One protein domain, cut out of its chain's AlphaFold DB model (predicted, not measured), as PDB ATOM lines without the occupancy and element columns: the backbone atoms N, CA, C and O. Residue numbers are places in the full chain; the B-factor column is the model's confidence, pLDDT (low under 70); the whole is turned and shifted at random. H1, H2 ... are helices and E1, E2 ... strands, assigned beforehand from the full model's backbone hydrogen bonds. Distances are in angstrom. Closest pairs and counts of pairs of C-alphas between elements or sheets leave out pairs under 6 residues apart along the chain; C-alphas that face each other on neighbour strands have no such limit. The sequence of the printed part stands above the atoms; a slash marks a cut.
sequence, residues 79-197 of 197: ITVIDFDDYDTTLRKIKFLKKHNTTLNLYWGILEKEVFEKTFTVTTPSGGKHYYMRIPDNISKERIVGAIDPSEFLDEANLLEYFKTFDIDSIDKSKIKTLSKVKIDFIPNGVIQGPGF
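Overview. This is residues 79 to 197 of the 197 residues of an uncharacterized protein of Leptospira stimsonii (UniProt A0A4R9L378). A strongly twisted sheet of five strands makes one part of the length, and H1, H3 and H4 gather at the end of it where E1 and E4 end and E5 begins. H1 packs on the sheet with its residues 87 to 97, mostly near E5, H2 folds back from the far end of H1 toward E2, clear of the sheet, and the short E6 lies at the sheet's other end. The printed part has 119 residues with four named helices and six named strands, along the chain E1 H1 H2 E2 E3 E4 H3 H4 E5 E6. The sheet's order is E2, E3, E1, E5, E4, all antiparallel, and the class is mixed, helices and strands. The whole is compact, with a radius of gyration of the C-alphas of 15.3 A and spans of 42 by 30 by 23 A.

Along the chain. E1, residues 79 to 84, begins at C-alpha 79 (37.796, 27.084, 84.573) and is 16.4 A long. H1, residues 87 to 100, is 20.2 A long, and H2, residues 102 to 114, is 18.1 A long. E2 is residues 120 to 123, E3 residues 129 to 134, 16.5 A, and E4 residues 144 to 148, 12.6 A. H3, residues 156 to 165, is 14.3 A long and begins at C-alpha 156 (0.618, 14.728, 85.287). H4 is residues 173 to 179, E5 residues 182 to 187, 16.1 A, and E6 residues 190 to 192, ending at C-alpha 192 (34.622, 25.846, 73.811).

Arrangement. E1 is an inner strand: N 82 and O 131 of E3 are 3.0 A apart, and N 83 and O 185 of E5 2.8 A, within hydrogen-bond range. The edge strand E2 forms a hairpin with E3, with N 122 and O 130 at 2.9 A. At the other edge, N 146 of E4 and O 184 of E5 are 2.8 A apart. E1, H1 with H2, and E2 form a split strand-helix-strand unit, two strands running the same way with E3 between them, and its crossover is right-handed. H1 is on the sheet at a height of 7.0 A, only just over none of its strands, as 2 of its C-alphas fall on E5; its closest C-alphas to E5 are those of Thr 90 and Val 182, 6.0 A. H2 is not on the sheet and touches H1 only at the corner, with C-alphas Lys 98 and Asn 105 closest at 4.3 A, at a steep tilt of 44 degrees, opposite ways. H3, not on the sheet, only just touches H1, with 3 pairs of C-alphas within 8 A, the closest those of His 100 and Asn 158, 7.5 A, at a shallow tilt of 26 degrees, opposite ways. H4 touches no helix and is not on the sheet. E6 pairs with no named strand and meets E5 only through their link. Every O i to N i+4 pair is within range in H1, H2 and H3; in H4 1 of 3 is, beside 2 of 4 O i to N i+3 pairs.

Size, cuts and confidence. The two C-alphas farthest apart, those of Asp 137 and Ile 171, are 44.8 A apart. The printed part has no cut and no long link. The pLDDT is under 70 at residues 137 to 140, 167 to 179 and 194 to 197.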
ATOM      1  N   ILE A  79      38.973  26.563  85.259       91.00
ATOM      2  CA  ILE A  79      37.796  27.084  84.573       91.00
ATOM      3  C   ILE A  79      36.929  25.911  84.127       91.00
ATOM      4  O   ILE A  79      37.410  24.939  83.553       91.00
ATOM      5  N   THR A  80      35.631  26.031  84.352       91.06
ATOM      6  CA  THR A  80      34.599  25.139  83.832       91.06
ATOM      7  C   THR A  80      33.483  25.978  83.243       91.06
ATOM      8  O   THR A  80      33.141  27.027  83.787       91.06
ATOM      9  N   VAL A  81      32.911  25.528  82.134       92.38
ATOM     10  CA  VAL A  81      31.825  26.247  81.468       92.38
ATOM     11  C   VAL A  81      30.526  25.479  81.597       92.38
ATOM     12  O   VAL A  81      30.492  24.284  81.322       92.38
ATOM     13  N   ILE A  82      29.463  26.175  81.993       92.69
ATOM     14  CA  ILE A  82      28.095  25.706  81.770       92.69
ATOM     15  C   ILE A  82      27.609  26.323  80.463       92.69
ATOM     16  O   ILE A  82      27.582  27.551  80.342       92.69
ATOM     17  N   ASP A  83      27.261  25.471  79.508       91.56
ATOM     18  CA  ASP A  83      26.778  25.842  78.183       91.56
ATOM     19  C   ASP A  83      25.277  25.539  78.042       91.56
ATOM     20  O   ASP A  83      24.797  24.440  78.350       91.56
ATOM     21  N   PHE A  84      24.543  26.559  77.599       90.88
ATOM     22  CA  PHE A  84      23.137  26.502  77.234       90.88
ATOM     23  C   PHE A  84      22.983  26.886  75.757       90.88
ATOM     24  O   PHE A  84      23.075  28.067  75.426       90.88
ATOM     25  N   ASP A  85      22.682  25.911  74.890       82.75
ATOM     26  CA  ASP A  85      22.568  26.107  73.432       82.75
ATOM     27  C   ASP A  85      21.464  27.105  73.021       82.75
ATOM     28  O   ASP A  85      21.680  27.961  72.166       82.75
ATOM     29  N   ASP A  86      20.277  26.989  73.631       83.50
ATOM     30  CA  ASP A  86      19.112  27.865  73.426       83.50
ATOM     31  C   ASP A  86      18.710  28.446  74.783       83.50
ATOM     32  O   ASP A  86      17.948  27.843  75.554       83.50
ATOM     33  N   TYR A  87      19.312  29.588  75.115       89.00
ATOM     34  CA  TYR A  87      19.219  30.162  76.450       89.00
ATOM     35  C   TYR A  87      17.806  30.657  76.778       89.00
ATOM     36  O   TYR A  87      17.312  30.402  77.878       89.00
ATOM     37  N   ASP A  88      17.120  31.300  75.832       87.81
ATOM     38  CA  ASP A  88      15.794  31.874  76.072       87.81
ATOM     39  C   ASP A  88      14.731  30.787  76.264       87.81
ATOM     40  O   ASP A  88      13.940  30.841  77.217       87.81
ATOM     41  N   THR A  89      14.728  29.751  75.418       86.81
ATOM     42  CA  THR A  89      13.825  28.607  75.596       86.81
ATOM     43  C   THR A  89      14.130  27.881  76.901       86.81
ATOM     44  O   THR A  89      13.211  27.538  77.650       86.81
ATOM     45  N   THR A  90      15.414  27.682  77.214       90.06
ATOM     46  CA  THR A  90      15.857  27.087  78.481       90.06
ATOM     47  C   THR A  90      15.326  27.865  79.680       90.06
ATOM     48  O   THR A  90      14.717  27.277  80.575       90.06
ATOM     49  N   LEU A  91      15.478  29.190  79.687       92.06
ATOM     50  CA  LEU A  91      15.045  30.040  80.792       92.06
ATOM     51  C   LEU A  91      13.527  29.983  80.991       92.06
ATOM     52  O   LEU A  91      13.052  29.899  82.125       92.06
ATOM     53  N   ARG A  92      12.746  29.978  79.903       92.19
ATOM     54  CA  ARG A  92      11.283  29.851  79.984       92.19
ATOM     55  C   ARG A  92      10.858  28.501  80.565       92.19
ATOM     56  O   ARG A  92       9.979  28.475  81.427       92.19
ATOM     57  N   LYS A  93      11.494  27.404  80.142       92.75
ATOM     58  CA  LYS A  93      11.239  26.054  80.670       92.75
ATOM     59  C   LYS A  93      11.563  25.963  82.154       92.75
ATOM     60  O   LYS A  93      10.723  25.539  82.941       92.75
ATOM     61  N   ILE A  94      12.742  26.434  82.550       94.44
ATOM     62  CA  ILE A  94      13.150  26.498  83.955       94.44
ATOM     63  C   ILE A  94      12.164  27.333  84.772       94.44
ATOM     64  O   ILE A  94      11.736  26.898  85.835       94.44
ATOM     65  N   LYS A  95      11.742  28.504  84.278       95.00
ATOM     66  CA  LYS A  95      10.759  29.350  84.968       95.00
ATOM     67  C   LYS A  95       9.430  28.624  85.187       95.00
ATOM     68  O   LYS A  95       8.849  28.759  86.263       95.00
ATOM     69  N   PHE A  96       8.970  27.850  84.203       95.38
ATOM     70  CA  PHE A  96       7.797  26.995  84.362       95.38
ATOM     71  C   PHE A  96       8.038  25.954  85.458       95.38
ATOM     72  O   PHE A  96       7.285  25.897  86.424       95.38
ATOM     73  N   LEU A  97       9.129  25.190  85.379       95.25
ATOM     74  CA  LEU A  97       9.433  24.154  86.369       95.25
ATOM     75  C   LEU A  97       9.541  24.729  87.796       95.25
ATOM     76  O   LEU A  97       8.958  24.178  88.723       95.25
ATOM     77  N   LYS A  98      10.196  25.886  87.977       95.75
ATOM     78  CA  LYS A  98      10.305  26.590  89.271       95.75
ATOM     79  C   LYS A  98       8.946  27.010  89.837       95.75
ATOM     80  O   LYS A  98       8.751  26.975  91.046       95.75
ATOM     81  N   LYS A  99       8.000  27.417  88.987       96.00
ATOM     82  CA  LYS A  99       6.649  27.806  89.427       96.00
ATOM     83  C   LYS A  99       5.882  26.619  90.025       96.00
ATOM     84  O   LYS A  99       5.076  26.824  90.927       96.00
ATOM     85  N   HIS A 100       6.141  25.410  89.532       95.25
ATOM     86  CA  HIS A 100       5.383  24.206  89.876       95.25
ATOM     87  C   HIS A 100       6.151  23.223  90.785       95.25
ATOM     88  O   HIS A 100       5.558  22.266  91.272       95.25
ATOM     89  N   ASN A 101       7.435  23.468  91.077       96.44
ATOM     90  CA  ASN A 101       8.248  22.632  91.963       96.44
ATOM     91  C   ASN A 101       9.077  23.478  92.946       96.44
ATOM     92  O   ASN A 101      10.016  24.178  92.559       96.44
ATOM     93  N   THR A 102       8.753  23.396  94.239       94.88
ATOM     94  CA  THR A 102       9.383  24.211  95.294       94.88
ATOM     95  C   THR A 102      10.855  23.868  95.517       94.88
ATOM     96  O   THR A 102      11.668  24.771  95.718       94.88
ATOM     97  N   THR A 103      11.217  22.586  95.443       94.56
ATOM     98  CA  THR A 103      12.597  22.111  95.597       94.56
ATOM     99  C   THR A 103      13.486  22.648  94.482       94.56
ATOM    100  O   THR A 103      14.535  23.235  94.757       94.56
ATOM    101  N   LEU A 104      13.049  22.522  93.229       94.75
ATOM    102  CA  LEU A 104      13.756  23.090  92.089       94.75
ATOM    103  C   LEU A 104      13.822  24.617  92.184       94.75
ATOM    104  O   LEU A 104      14.877  25.185  91.926       94.75
ATOM    105  N   ASN A 105      12.738  25.285  92.591       96.56
ATOM    106  CA  ASN A 105      12.737  26.735  92.784       96.56
ATOM    107  C   ASN A 105      13.824  27.194  93.762       96.56
ATOM    108  O   ASN A 105      14.558  28.135  93.462       96.56
ATOM    109  N   LEU A 106      13.951  26.505  94.900       96.06
ATOM    110  CA  LEU A 106      14.956  26.806  95.913       96.06
ATOM    111  C   LEU A 106      16.378  26.610  95.373       96.06
ATOM    112  O   LEU A 106      17.175  27.546  95.396       96.06
ATOM    113  N   TYR A 107      16.700  25.416  94.867       94.12
ATOM    114  CA  TYR A 107      18.063  25.104  94.430       94.12
ATOM    115  C   TYR A 107      18.479  25.891  93.192       94.12
ATOM    116  O   TYR A 107      19.606  26.381  93.126       94.12
ATOM    117  N   TRP A 108      17.568  26.072  92.236       93.94
ATOM    118  CA  TRP A 108      17.846  26.888  91.064       93.94
ATOM    119  C   TRP A 108      18.006  28.366  91.429       93.94
ATOM    120  O   TRP A 108      18.883  29.030  90.893       93.94
ATOM    121  N   GLY A 109      17.217  28.882  92.380       95.06
ATOM    122  CA  GLY A 109      17.383  30.249  92.882       95.06
ATOM    123  C   GLY A 109      18.743  30.477  93.551       95.06
ATOM    124  O   GLY A 109      19.363  31.520  93.342       95.06
ATOM    125  N   ILE A 110      19.245  29.491  94.302       93.75
ATOM    126  CA  ILE A 110      20.607  29.524  94.856       93.75
ATOM    127  C   ILE A 110      21.640  29.513  93.724       93.75
ATOM    128  O   ILE A 110      22.553  30.332  93.737       93.75
ATOM    129  N   LEU A 111      21.488  28.634  92.729       91.50
ATOM    130  CA  LEU A 111      22.393  28.559  91.578       91.50
ATOM    131  C   LEU A 111      22.442  29.884  90.797       91.50
ATOM    132  O   LEU A 111      23.523  30.377  90.484       91.50
ATOM    133  N   GLU A 112      21.291  30.496  90.521       92.75
ATOM    134  CA  GLU A 112      21.210  31.790  89.835       92.75
ATOM    135  C   GLU A 112      21.979  32.877  90.591       92.75
ATOM    136  O   GLU A 112      22.868  33.515  90.027       92.75
ATOM    137  N   LYS A 113      21.687  33.035  91.884       93.19
ATOM    138  CA  LYS A 113      22.236  34.112  92.712       93.19
ATOM    139  C   LYS A 113      23.708  33.913  93.071       93.19
ATOM    140  O   LYS A 113      24.505  34.850  93.057       93.19
ATOM    141  N   GLU A 114      24.076  32.696  93.454       89.06
ATOM    142  CA  GLU A 114      25.411  32.413  93.981       89.06
ATOM    143  C   GLU A 114      26.416  32.075  92.886       89.06
ATOM    144  O   GLU A 114      27.615  32.265  93.089       89.06
ATOM    145  N   VAL A 115      25.946  31.625  91.720       87.81
ATOM    146  CA  VAL A 115      26.814  31.208  90.620       87.81
ATOM    147  C   VAL A 115      26.604  32.090  89.400       87.81
ATOM    148  O   VAL A 115      27.517  32.832  89.033       87.81
ATOM    149  N   PHE A 116      25.431  32.064  88.766       91.00
ATOM    150  CA  PHE A 116      25.245  32.699  87.454       91.00
ATOM    151  C   PHE A 116      25.422  34.220  87.474       91.00
ATOM    152  O   PHE A 116      26.113  34.753  86.607       91.00
ATOM    153  N   GLU A 117      24.879  34.920  88.468       90.69
ATOM    154  CA  GLU A 117      24.995  36.383  88.586       90.69
ATOM    155  C   GLU A 117      26.427  36.862  88.871       90.69
ATOM    156  O   GLU A 117      26.784  37.995  88.550       90.69
ATOM    157  N   LYS A 118      27.266  35.999  89.452       88.75
ATOM    158  CA  LYS A 118      28.645  36.321  89.854       88.75
ATOM    159  C   LYS A 118      29.692  35.848  88.843       88.75
ATOM    160  O   LYS A 118      30.881  36.121  89.010       88.75
ATOM    161  N   THR A 119      29.268  35.127  87.807       89.62
ATOM    162  CA  THR A 119      30.158  34.430  86.881       89.62
ATOM    163  C   THR A 119      30.362  35.222  85.590       89.62
ATOM    164  O   THR A 119      29.429  35.793  85.024       89.62
ATOM    165  N   PHE A 120      31.600  35.230  85.084       90.06
ATOM    166  CA  PHE A 120      31.888  35.784  83.762       90.06
ATOM    167  C   PHE A 120      31.089  35.023  82.701       90.06
ATOM    168  O   PHE A 120      31.168  33.800  82.609       90.06
ATOM    169  N   THR A 121      30.316  35.755  81.908       90.62
ATOM    170  CA  THR A 121      29.294  35.174  81.041       90.62
ATOM    171  C   THR A 121      29.420  35.717  79.626       90.62
ATOM    172  O   THR A 121      29.764  36.884  79.431       90.62
ATOM    173  N   VAL A 122      29.145  34.870  78.637       88.62
ATOM    174  CA  VAL A 122      29.259  35.193  77.210       88.62
ATOM    175  C   VAL A 122      28.032  34.666  76.480       88.62
ATOM    176  O   VAL A 122      27.680  33.501  76.638       88.62
ATOM    177  N   THR A 123      27.408  35.508  75.663       86.88
ATOM    178  CA  THR A 123      26.369  35.079  74.717       86.88
ATOM    179  C   THR A 123      27.037  34.537  73.459       86.88
ATOM    180  O   THR A 123      27.948  35.175  72.925       86.88
ATOM    181  N   THR A 124      26.621  33.363  72.992       81.44
ATOM    182  CA  THR A 124      27.165  32.764  71.768       81.44
ATOM    183  C   THR A 124      26.460  33.332  70.531       81.44
ATOM    184  O   THR A 124      25.313  33.777  70.624       81.44
ATOM    185  N   PRO A 125      27.089  33.297  69.341       73.94
ATOM    186  CA  PRO A 125      26.458  33.774  68.105       73.94
ATOM    187  C   PRO A 125      25.157  33.051  67.738       73.94
ATOM    188  O   PRO A 125      24.336  33.599  67.011       73.94
ATOM    189  N   SER A 126      24.963  31.822  68.229       74.31
ATOM    190  CA  SER A 126      23.744  31.036  68.015       74.31
ATOM    191  C   SER A 126      22.603  31.387  68.977       74.31
ATOM    192  O   SER A 126      21.556  30.754  68.902       74.31
ATOM    193  N   GLY A 127      22.784  32.367  69.871       78.81
ATOM    194  CA  GLY A 127      21.790  32.743  70.886       78.81
ATOM    195  C   GLY A 127      21.866  31.922  72.180       78.81
ATOM    196  O   GLY A 127      21.005  32.053  73.049       78.81
ATOM    197  N   GLY A 128      22.901  31.096  72.328       87.56
ATOM    198  CA  GLY A 128      23.195  30.376  73.561       87.56
ATOM    199  C   GLY A 128      23.954  31.229  74.576       87.56
ATOM    200  O   GLY A 128      24.257  32.406  74.346       87.56
ATOM    201  N   LYS A 129      24.283  30.639  75.727       91.44
ATOM    202  CA  LYS A 129      24.968  31.342  76.816       91.44
ATOM    203  C   LYS A 129      25.941  30.442  77.564       91.44
ATOM    204  O   LYS A 129      25.571  29.382  78.057       91.44
ATOM    205  N   HIS A 130      27.172  30.924  77.698       92.44
ATOM    206  CA  HIS A 130      28.247  30.280  78.444       92.44
ATOM    207  C   HIS A 130      28.475  30.986  79.781       92.44
ATOM    208  O   HIS A 130      28.695  32.200  79.807       92.44
ATOM    209  N   TYR A 131      28.534  30.219  80.867       93.00
ATOM    210  CA  TYR A 131      28.929  30.682  82.200       93.00
ATOM    211  C   TYR A 131      30.290  30.090  82.577       93.00
ATOM    212  O   TYR A 131      30.400  28.883  82.767       93.00
ATOM    213  N   TYR A 132      31.325  30.926  82.695       91.56
ATOM    214  CA  TYR A 132      32.715  30.520  82.945       91.56
ATOM    215  C   TYR A 132      33.053  30.550  84.438       91.56
ATOM    216  O   TYR A 132      33.551  31.546  84.967       91.56
ATOM    217  N   MET A 133      32.786  29.445  85.119       90.62
ATOM    218  CA  MET A 133      32.994  29.282  86.554       90.62
ATOM    219  C   MET A 133      34.433  28.873  86.859       90.62
ATOM    220  O   MET A 133      35.080  28.208  86.054       90.62
ATOM    221  N   ARG A 134      34.923  29.218  88.051       88.12
ATOM    222  CA  ARG A 134      36.192  28.701  88.581       88.12
ATOM    223  C   ARG A 134      35.892  27.682  89.668       88.12
ATOM    224  O   ARG A 134      35.386  28.050  90.724       88.12
ATOM    225  N   ILE A 135      36.176  26.418  89.390       82.75
ATOM    226  CA  ILE A 135      35.902  25.287  90.273       82.75
ATOM    227  C   ILE A 135      37.240  24.703  90.736       82.75
ATOM    228  O   ILE A 135      38.088  24.444  89.889       82.75
ATOM    229  N   PRO A 136      37.450  24.472  92.042       78.81
ATOM    230  CA  PRO A 136      38.634  23.779  92.546       78.81
ATOM    231  C   PRO A 136      38.956  22.469  91.800       78.81
ATOM    232  O   PRO A 136      38.058  21.689  91.471       78.81
ATOM    233  N   ASP A 137      40.250  22.206  91.584       67.69
ATOM    234  CA  ASP A 137      40.793  21.146  90.707       67.69
ATOM    235  C   ASP A 137      40.384  19.699  91.073       67.69
ATOM    236  O   ASP A 137      40.671  18.749  90.335       67.69
ATOM    237  N   ASN A 138      39.741  19.510  92.225       61.12
ATOM    238  CA  ASN A 138      39.360  18.226  92.806       61.12
ATOM    239  C   ASN A 138      37.891  17.823  92.572       61.12
ATOM    240  O   ASN A 138      37.512  16.740  93.009       61.12
ATOM    241  N   ILE A 139      37.064  18.652  91.922       68.12
ATOM    242  CA  ILE A 139      35.607  18.421  91.877       68.12
ATOM    243  C   ILE A 139      35.159  17.578  90.677       68.12
ATOM    244  O   ILE A 139      34.456  16.590  90.860       68.12
ATOM    245  N   SER A 140      35.538  17.934  89.448       65.12
ATOM    246  CA  SER A 140      35.211  17.124  88.268       65.12
ATOM    247  C   SER A 140      36.123  17.466  87.103       65.12
ATOM    248  O   SER A 140      36.352  18.637  86.802       65.12
ATOM    249  N   LYS A 141      36.629  16.431  86.434       76.88
ATOM    250  CA  LYS A 141      37.446  16.565  85.222       76.88
ATOM    251  C   LYS A 141      36.739  16.042  83.982       76.88
ATOM    252  O   LYS A 141      37.327  16.115  82.913       76.88
ATOM    253  N   GLU A 142      35.515  15.535  84.100       84.62
ATOM    254  CA  GLU A 142      34.764  14.929  82.997       84.62
ATOM    255  C   GLU A 142      33.617  15.834  82.550       84.62
ATOM    256  O   GLU A 142      32.953  16.463  83.373       84.62
ATOM    257  N   ARG A 143      33.382  15.904  81.233       86.62
ATOM    258  CA  ARG A 143      32.225  16.619  80.685       86.62
ATOM    259  C   ARG A 143      30.952  15.880  81.069       86.62
ATOM    260  O   ARG A 143      30.819  14.693  80.779       86.62
ATOM    261  N   ILE A 144      30.015  16.599  81.671       86.12
ATOM    262  CA  ILE A 144      28.721  16.064  82.079       86.12
ATOM    263  C   ILE A 144      27.662  16.715  81.199       86.12
ATOM    264  O   ILE A 144      27.387  17.905  81.322       86.12
ATOM    265  N   VAL A 145      27.056  15.915  80.325       85.94
ATOM    266  CA  VAL A 145      25.884  16.335  79.554       85.94
ATOM    267  C   VAL A 145      24.649  15.891  80.325       85.94
ATOM    268  O   VAL A 145      24.246  14.729  80.272       85.94
ATOM    269  N   GLY A 146      24.087  16.819  81.091       84.12
ATOM    270  CA  GLY A 146      22.888  16.612  81.886       84.12
ATOM    271  C   GLY A 146      21.623  17.017  81.138       84.12
ATOM    272  O   GLY A 146      21.637  17.818  80.199       84.12
ATOM    273  N   ALA A 147      20.496  16.477  81.586       87.12
ATOM    274  CA  ALA A 147      19.189  16.927  81.152       87.12
ATOM    275  C   ALA A 147      18.216  16.878  82.330       87.12
ATOM    276  O   ALA A 147      18.087  15.838  82.969       87.12
ATOM    277  N   ILE A 148      17.521  17.982  82.592       89.75
ATOM    278  CA  ILE A 148      16.402  18.008  83.537       89.75
ATOM    279  C   ILE A 148      15.190  17.440  82.805       89.75
ATOM    280  O   ILE A 148      14.759  17.997  81.786       89.75
ATOM    281  N   ASP A 149      14.666  16.321  83.307       90.25
ATOM    282  CA  ASP A 149      13.429  15.726  82.817       90.25
ATOM    283  C   ASP A 149      12.231  16.363  83.540       90.25
ATOM    284  O   ASP A 149      12.110  16.207  84.753       90.25
ATOM    285  N   PRO A 150      11.330  17.074  82.838       90.31
ATOM    286  CA  PRO A 150      10.167  17.706  83.464       90.31
ATOM    287  C   PRO A 150       9.305  16.741  84.285       90.31
ATOM    288  O   PRO A 150       8.709  17.156  85.275       90.31
ATOM    289  N   SER A 151       9.256  15.460  83.903       90.06
ATOM    290  CA  SER A 151       8.458  14.444  84.600       90.06
ATOM    291  C   SER A 151       8.955  14.120  86.013       90.06
ATOM    292  O   SER A 151       8.186  13.609  86.819       90.06
ATOM    293  N   GLU A 152      10.204  14.457  86.345       91.31
ATOM    294  CA  GLU A 152      10.747  14.307  87.704       91.31
ATOM    295  C   GLU A 152      10.287  15.429  88.649       91.31
ATOM    296  O   GLU A 152      10.386  15.297  89.868       91.31
ATOM    297  N   PHE A 153       9.786  16.541  88.100       93.12
ATOM    298  CA  PHE A 153       9.481  17.755  88.862       93.12
ATOM    299  C   PHE A 153       8.011  18.172  88.795       93.12
ATOM    300  O   PHE A 153       7.593  18.996  89.609       93.12
ATOM    301  N   LEU A 154       7.241  17.637  87.848       92.50
ATOM    302  CA  LEU A 154       5.851  18.003  87.593       92.50
ATOM    303  C   LEU A 154       4.919  16.807  87.810       92.50
ATOM    304  O   LEU A 154       5.255  15.679  87.457       92.50
ATOM    305  N   ASP A 155       3.721  17.074  88.331       92.50
ATOM    306  CA  ASP A 155       2.613  16.119  88.263       92.50
ATOM    307  C   ASP A 155       2.068  15.986  86.828       92.50
ATOM    308  O   ASP A 155       2.446  16.728  85.919       92.50
ATOM    309  N   GLU A 156       1.161  15.032  86.614       90.56
ATOM    310  CA  GLU A 156       0.618  14.728  85.287       90.56
ATOM    311  C   GLU A 156      -0.067  15.935  84.621       90.56
ATOM    312  O   GLU A 156       0.144  16.192  83.434       90.56
ATOM    313  N   ALA A 157      -0.842  16.718  85.377       91.69
ATOM    314  CA  ALA A 157      -1.563  17.872  84.845       91.69
ATOM    315  C   ALA A 157      -0.603  18.984  84.390       91.69
ATOM    316  O   ALA A 157      -0.718  19.495  83.272       91.69
ATOM    317  N   ASN A 158       0.385  19.318  85.223       92.88
ATOM    318  CA  ASN A 158       1.385  20.336  84.918       92.88
ATOM    319  C   ASN A 158       2.357  19.872  83.826       92.88
ATOM    320  O   ASN A 158       2.823  20.684  83.028       92.88
ATOM    321  N   LEU A 159       2.648  18.571  83.744       90.31
ATOM    322  CA  LEU A 159       3.465  17.993  82.679       90.31
ATOM    323  C   LEU A 159       2.768  18.103  81.312       90.31
ATOM    324  O   LEU A 159       3.405  18.457  80.318       90.31
ATOM    325  N   LEU A 160       1.454  17.864  81.258       88.00
ATOM    326  CA  LEU A 160       0.653  18.089  80.052       88.00
ATOM    327  C   LEU A 160       0.644  19.570  79.643       88.00
ATOM    328  O   LEU A 160       0.790  19.876  78.459       88.00
ATOM    329  N   GLU A 161       0.500  20.494  80.599       90.06
ATOM    330  CA  GLU A 161       0.589  21.939  80.335       90.06
ATOM    331  C   GLU A 161       1.981  22.340  79.826       90.06
ATOM    332  O   GLU A 161       2.089  23.122  78.879       90.06
ATOM    333  N   TYR A 162       3.045  21.768  80.392       90.25
ATOM    334  CA  TYR A 162       4.420  22.007  79.960       90.25
ATOM    335  C   TYR A 162       4.614  21.640  78.483       90.25
ATOM    336  O   TYR A 162       5.119  22.450  77.705       90.25
ATOM    337  N   PHE A 163       4.174  20.448  78.068       85.94
ATOM    338  CA  PHE A 163       4.308  20.010  76.674       85.94
ATOM    339  C   PHE A 163       3.502  20.867  75.694       85.94
ATOM    340  O   PHE A 163       4.004  21.161  74.611       85.94
ATOM    341  N   LYS A 164       2.305  21.321  76.089       84.62
ATOM    342  CA  LYS A 164       1.502  22.267  75.296       84.62
ATOM    343  C   LYS A 164       2.175  23.638  75.181       84.62
ATOM    344  O   LYS A 164       2.185  24.239  74.118       84.62
ATOM    345  N   THR A 165       2.743  24.142  76.276       85.88
ATOM    346  CA  THR A 165       3.314  25.500  76.352       85.88
ATOM    347  C   THR A 165       4.601  25.646  75.548       85.88
ATOM    348  O   THR A 165       4.856  26.697  74.958       85.88
ATOM    349  N   PHE A 166       5.439  24.611  75.551       85.12
ATOM    350  CA  PHE A 166       6.706  24.596  74.815       85.12
ATOM    351  C   PHE A 166       6.586  23.898  73.460       85.12
ATOM    352  O   PHE A 166       7.594  23.466  72.905       85.12
ATOM    353  N   ASP A 167       5.342  23.842  72.971       65.69
ATOM    354  CA  ASP A 167       4.896  23.473  71.634       65.69
ATOM    355  C   ASP A 167       5.646  22.279  71.057       65.69
ATOM    356  O   ASP A 167       6.336  22.336  70.035       65.69
ATOM    357  N   ILE A 168       5.534  21.160  71.767       60.50
ATOM    358  CA  ILE A 168       6.070  19.898  71.284       60.50
ATOM    359  C   ILE A 168       5.044  19.207  70.373       60.50
ATOM    360  O   ILE A 168       4.809  18.008  70.481       60.50
ATOM    361  N   ASP A 169       4.464  19.963  69.439       44.84
ATOM    362  CA  ASP A 169       3.531  19.478  68.415       44.84
ATOM    363  C   ASP A 169       4.259  18.865  67.198       44.84
ATOM    364  O   ASP A 169       3.680  18.610  66.139       44.84
ATOM    365  N   SER A 170       5.554  18.551  67.328       50.91
ATOM    366  CA  SER A 170       6.278  17.818  66.287       50.91
ATOM    367  C   SER A 170       5.784  16.365  66.211       50.91
ATOM    368  O   SER A 170       5.833  15.641  67.203       50.91
ATOM    369  N   ILE A 171       5.408  15.912  65.011       48.91
ATOM    370  CA  ILE A 171       4.885  14.568  64.666       48.91
ATOM    371  C   ILE A 171       5.808  13.401  65.112       48.91
ATOM    372  O   ILE A 171       5.408  12.237  65.130       48.91
ATOM    373  N   ASP A 172       7.045  13.687  65.521       55.50
ATOM    374  CA  ASP A 172       8.065  12.703  65.874       55.50
ATOM    375  C   ASP A 172       8.232  12.545  67.398       55.50
ATOM    376  O   ASP A 172       9.033  13.238  68.031       55.50
ATOM    377  N   LYS A 173       7.514  11.572  67.984       55.69
ATOM    378  CA  LYS A 173       7.547  11.207  69.421       55.69
ATOM    379  C   LYS A 173       8.959  11.016  69.998       55.69
ATOM    380  O   LYS A 173       9.148  11.200  71.202       55.69
ATOM    381  N   SER A 174       9.945  10.649  69.177       55.94
ATOM    382  CA  SER A 174      11.335  10.484  69.622       55.94
ATOM    383  C   SER A 174      12.022  11.831  69.875       55.94
ATOM    384  O   SER A 174      12.714  11.988  70.881       55.94
ATOM    385  N   LYS A 175      11.742  12.839  69.036       52.84
ATOM    386  CA  LYS A 175      12.240  14.211  69.194       52.84
ATOM    387  C   LYS A 175      11.572  14.929  70.356       52.84
ATOM    388  O   LYS A 175      12.263  15.676  71.044       52.84
ATOM    389  N   ILE A 176      10.300  14.628  70.638       55.91
ATOM    390  CA  ILE A 176       9.539  15.182  71.773       55.91
ATOM    391  C   ILE A 176      10.281  14.984  73.099       55.91
ATOM    392  O   ILE A 176      10.491  15.943  73.837       55.91
ATOM    393  N   LYS A 177      10.756  13.758  73.375       55.78
ATOM    394  CA  LYS A 177      11.499  13.432  74.608       55.78
ATOM    395  C   LYS A 177      12.825  14.181  74.749       55.78
ATOM    396  O   LYS A 177      13.294  14.371  75.865       55.78
ATOM    397  N   THR A 178      13.458  14.566  73.646       56.94
ATOM    398  CA  THR A 178      14.722  15.324  73.647       56.94
ATOM    399  C   THR A 178      14.526  16.836  73.620       56.94
ATOM    400  O   THR A 178      15.362  17.550  74.168       56.94
ATOM    401  N   LEU A 179      13.456  17.322  72.986       62.03
ATOM    402  CA  LEU A 179      13.113  18.743  72.892       62.03
ATOM    403  C   LEU A 179      12.408  19.244  74.152       62.03
ATOM    404  O   LEU A 179      12.499  20.428  74.459       62.03
ATOM    405  N   SER A 180      11.746  18.365  74.908       71.94
ATOM    406  CA  SER A 180      11.097  18.727  76.168       71.94
ATOM    407  C   SER A 180      12.079  19.026  77.288       71.94
ATOM    408  O   SER A 180      11.813  19.889  78.123       71.94
ATOM    409  N   LYS A 181      13.206  18.320  77.318       86.69
ATOM    410  CA  LYS A 181      14.173  18.422  78.404       86.69
ATOM    411  C   LYS A 181      14.894  19.762  78.372       86.69
ATOM    412  O   LYS A 181      15.045  20.391  77.319       86.69
ATOM    413  N   VAL A 182      15.354  20.186  79.542       88.94
ATOM    414  CA  VAL A 182      16.331  21.271  79.645       88.94
ATOM    415  C   VAL A 182      17.709  20.632  79.640       88.94
ATOM    416  O   VAL A 182      18.070  19.951  80.596       88.94
ATOM    417  N   LYS A 183      18.452  20.804  78.546       88.56
ATOM    418  CA  LYS A 183      19.829  20.316  78.436       88.56
ATOM    419  C   LYS A 183      20.765  21.287  79.139       88.56
ATOM    420  O   LYS A 183      20.616  22.497  78.991       88.56
ATOM    421  N   ILE A 184      21.709  20.742  79.892       89.38
ATOM    422  CA  ILE A 184      22.739  21.504  80.589       89.38
ATOM    423  C   ILE A 184      24.053  20.797  80.317       89.38
ATOM    424  O   ILE A 184      24.208  19.629  80.673       89.38
ATOM    425  N   ASP A 185      24.985  21.487  79.678       91.50
ATOM    426  CA  ASP A 185      26.293  20.927  79.390       91.50
ATOM    427  C   ASP A 185      27.341  21.548  80.304       91.50
ATOM    428  O   ASP A 185      27.550  22.758  80.320       91.50
ATOM    429  N   PHE A 186      27.976  20.707  81.109       91.38
ATOM    430  CA  PHE A 186      29.019  21.092  82.041       91.38
ATOM    431  C   PHE A 186      30.364  20.636  81.481       91.38
ATOM    432  O   PHE A 186      30.656  19.439  81.414       91.38
ATOM    433  N   ILE A 187      31.189  21.598  81.074       92.19
ATOM    434  CA  ILE A 187      32.397  21.401  80.273       92.19
ATOM    435  C   ILE A 187      33.629  21.828  81.093       92.19
ATOM    436  O   ILE A 187      34.028  22.994  81.046       92.19
ATOM    437  N   PRO A 188      34.259  20.914  81.858       89.62
ATOM    438  CA  PRO A 188      35.498  21.191  82.589       89.62
ATOM    439  C   PRO A 188      36.755  20.949  81.739       89.62
ATOM    440  O   PRO A 188      37.861  21.322  82.121       89.62
ATOM    441  N   ASN A 189      36.608  20.294  80.583       89.06
ATOM    442  CA  ASN A 189      37.682  20.053  79.628       89.06
ATOM    443  C   ASN A 189      37.155  20.113  78.188       89.06
ATOM    444  O   ASN A 189      35.973  19.875  77.939       89.06
ATOM    445  N   GLY A 190      38.050  20.375  77.238       88.25
ATOM    446  CA  GLY A 190      37.734  20.322  75.811       88.25
ATOM    447  C   GLY A 190      37.543  21.691  75.168       88.25
ATOM    448  O   GLY A 190      37.881  22.724  75.743       88.25
ATOM    449  N   VAL A 191      37.076  21.688  73.916       88.19
ATOM    450  CA  VAL A 191      36.958  22.913  73.113       88.19
ATOM    451  C   VAL A 191      35.646  23.626  73.386       88.19
ATOM    452  O   VAL A 191      34.586  23.015  73.314       88.19
ATOM    453  N   ILE A 192      35.739  24.935  73.593       87.38
ATOM    454  CA  ILE A 192      34.622  25.846  73.811       87.38
ATOM    455  C   ILE A 192      34.772  27.022  72.859       87.38
ATOM    456  O   ILE A 192      35.872  27.560  72.687       87.38
ATOM    457  N   GLN A 193      33.667  27.442  72.247       80.31
ATOM    458  CA  GLN A 193      33.650  28.684  71.484       80.31
ATOM    459  C   GLN A 193      33.911  29.857  72.437       80.31
ATOM    460  O   GLN A 193      33.158  30.096  73.380       80.31
ATOM    461  N   GLY A 194      35.035  30.542  72.228       69.12
ATOM    462  CA  GLY A 194      35.465  31.649  73.077       69.12
ATOM    463  C   GLY A 194      34.606  32.912  72.891       69.12
ATOM    464  O   GLY A 194      33.844  33.001  71.938       69.12
ATOM    465  N   PRO A 195      34.720  33.914  73.775       62.75
ATOM    466  CA  PRO A 195      34.114  35.230  73.602       62.75
ATOM    467  C   PRO A 195      34.682  36.004  72.408       62.75
ATOM    468  O   PRO A 195      35.895  36.005  72.182       62.75
ATOM    469  N   GLY A 196      33.810  36.753  71.726       56.50
ATOM    470  CA  GLY A 196      34.183  37.689  70.658       56.50
ATOM    471  C   GLY A 196      34.077  37.135  69.236       56.50
ATOM    472  O   GLY A 196      34.850  37.564  68.380       56.50
ATOM    473  N   PHE A 197      33.168  36.180  69.014       54.53
ATOM    474  CA  PHE A 197      32.662  35.855  67.678       54.53
ATOM    475  C   PHE A 197      31.619  36.876  67.235       54.53
ATOM    476  O   PHE A 197      30.880  37.366  68.120       54.53
TER     477      PHE A 197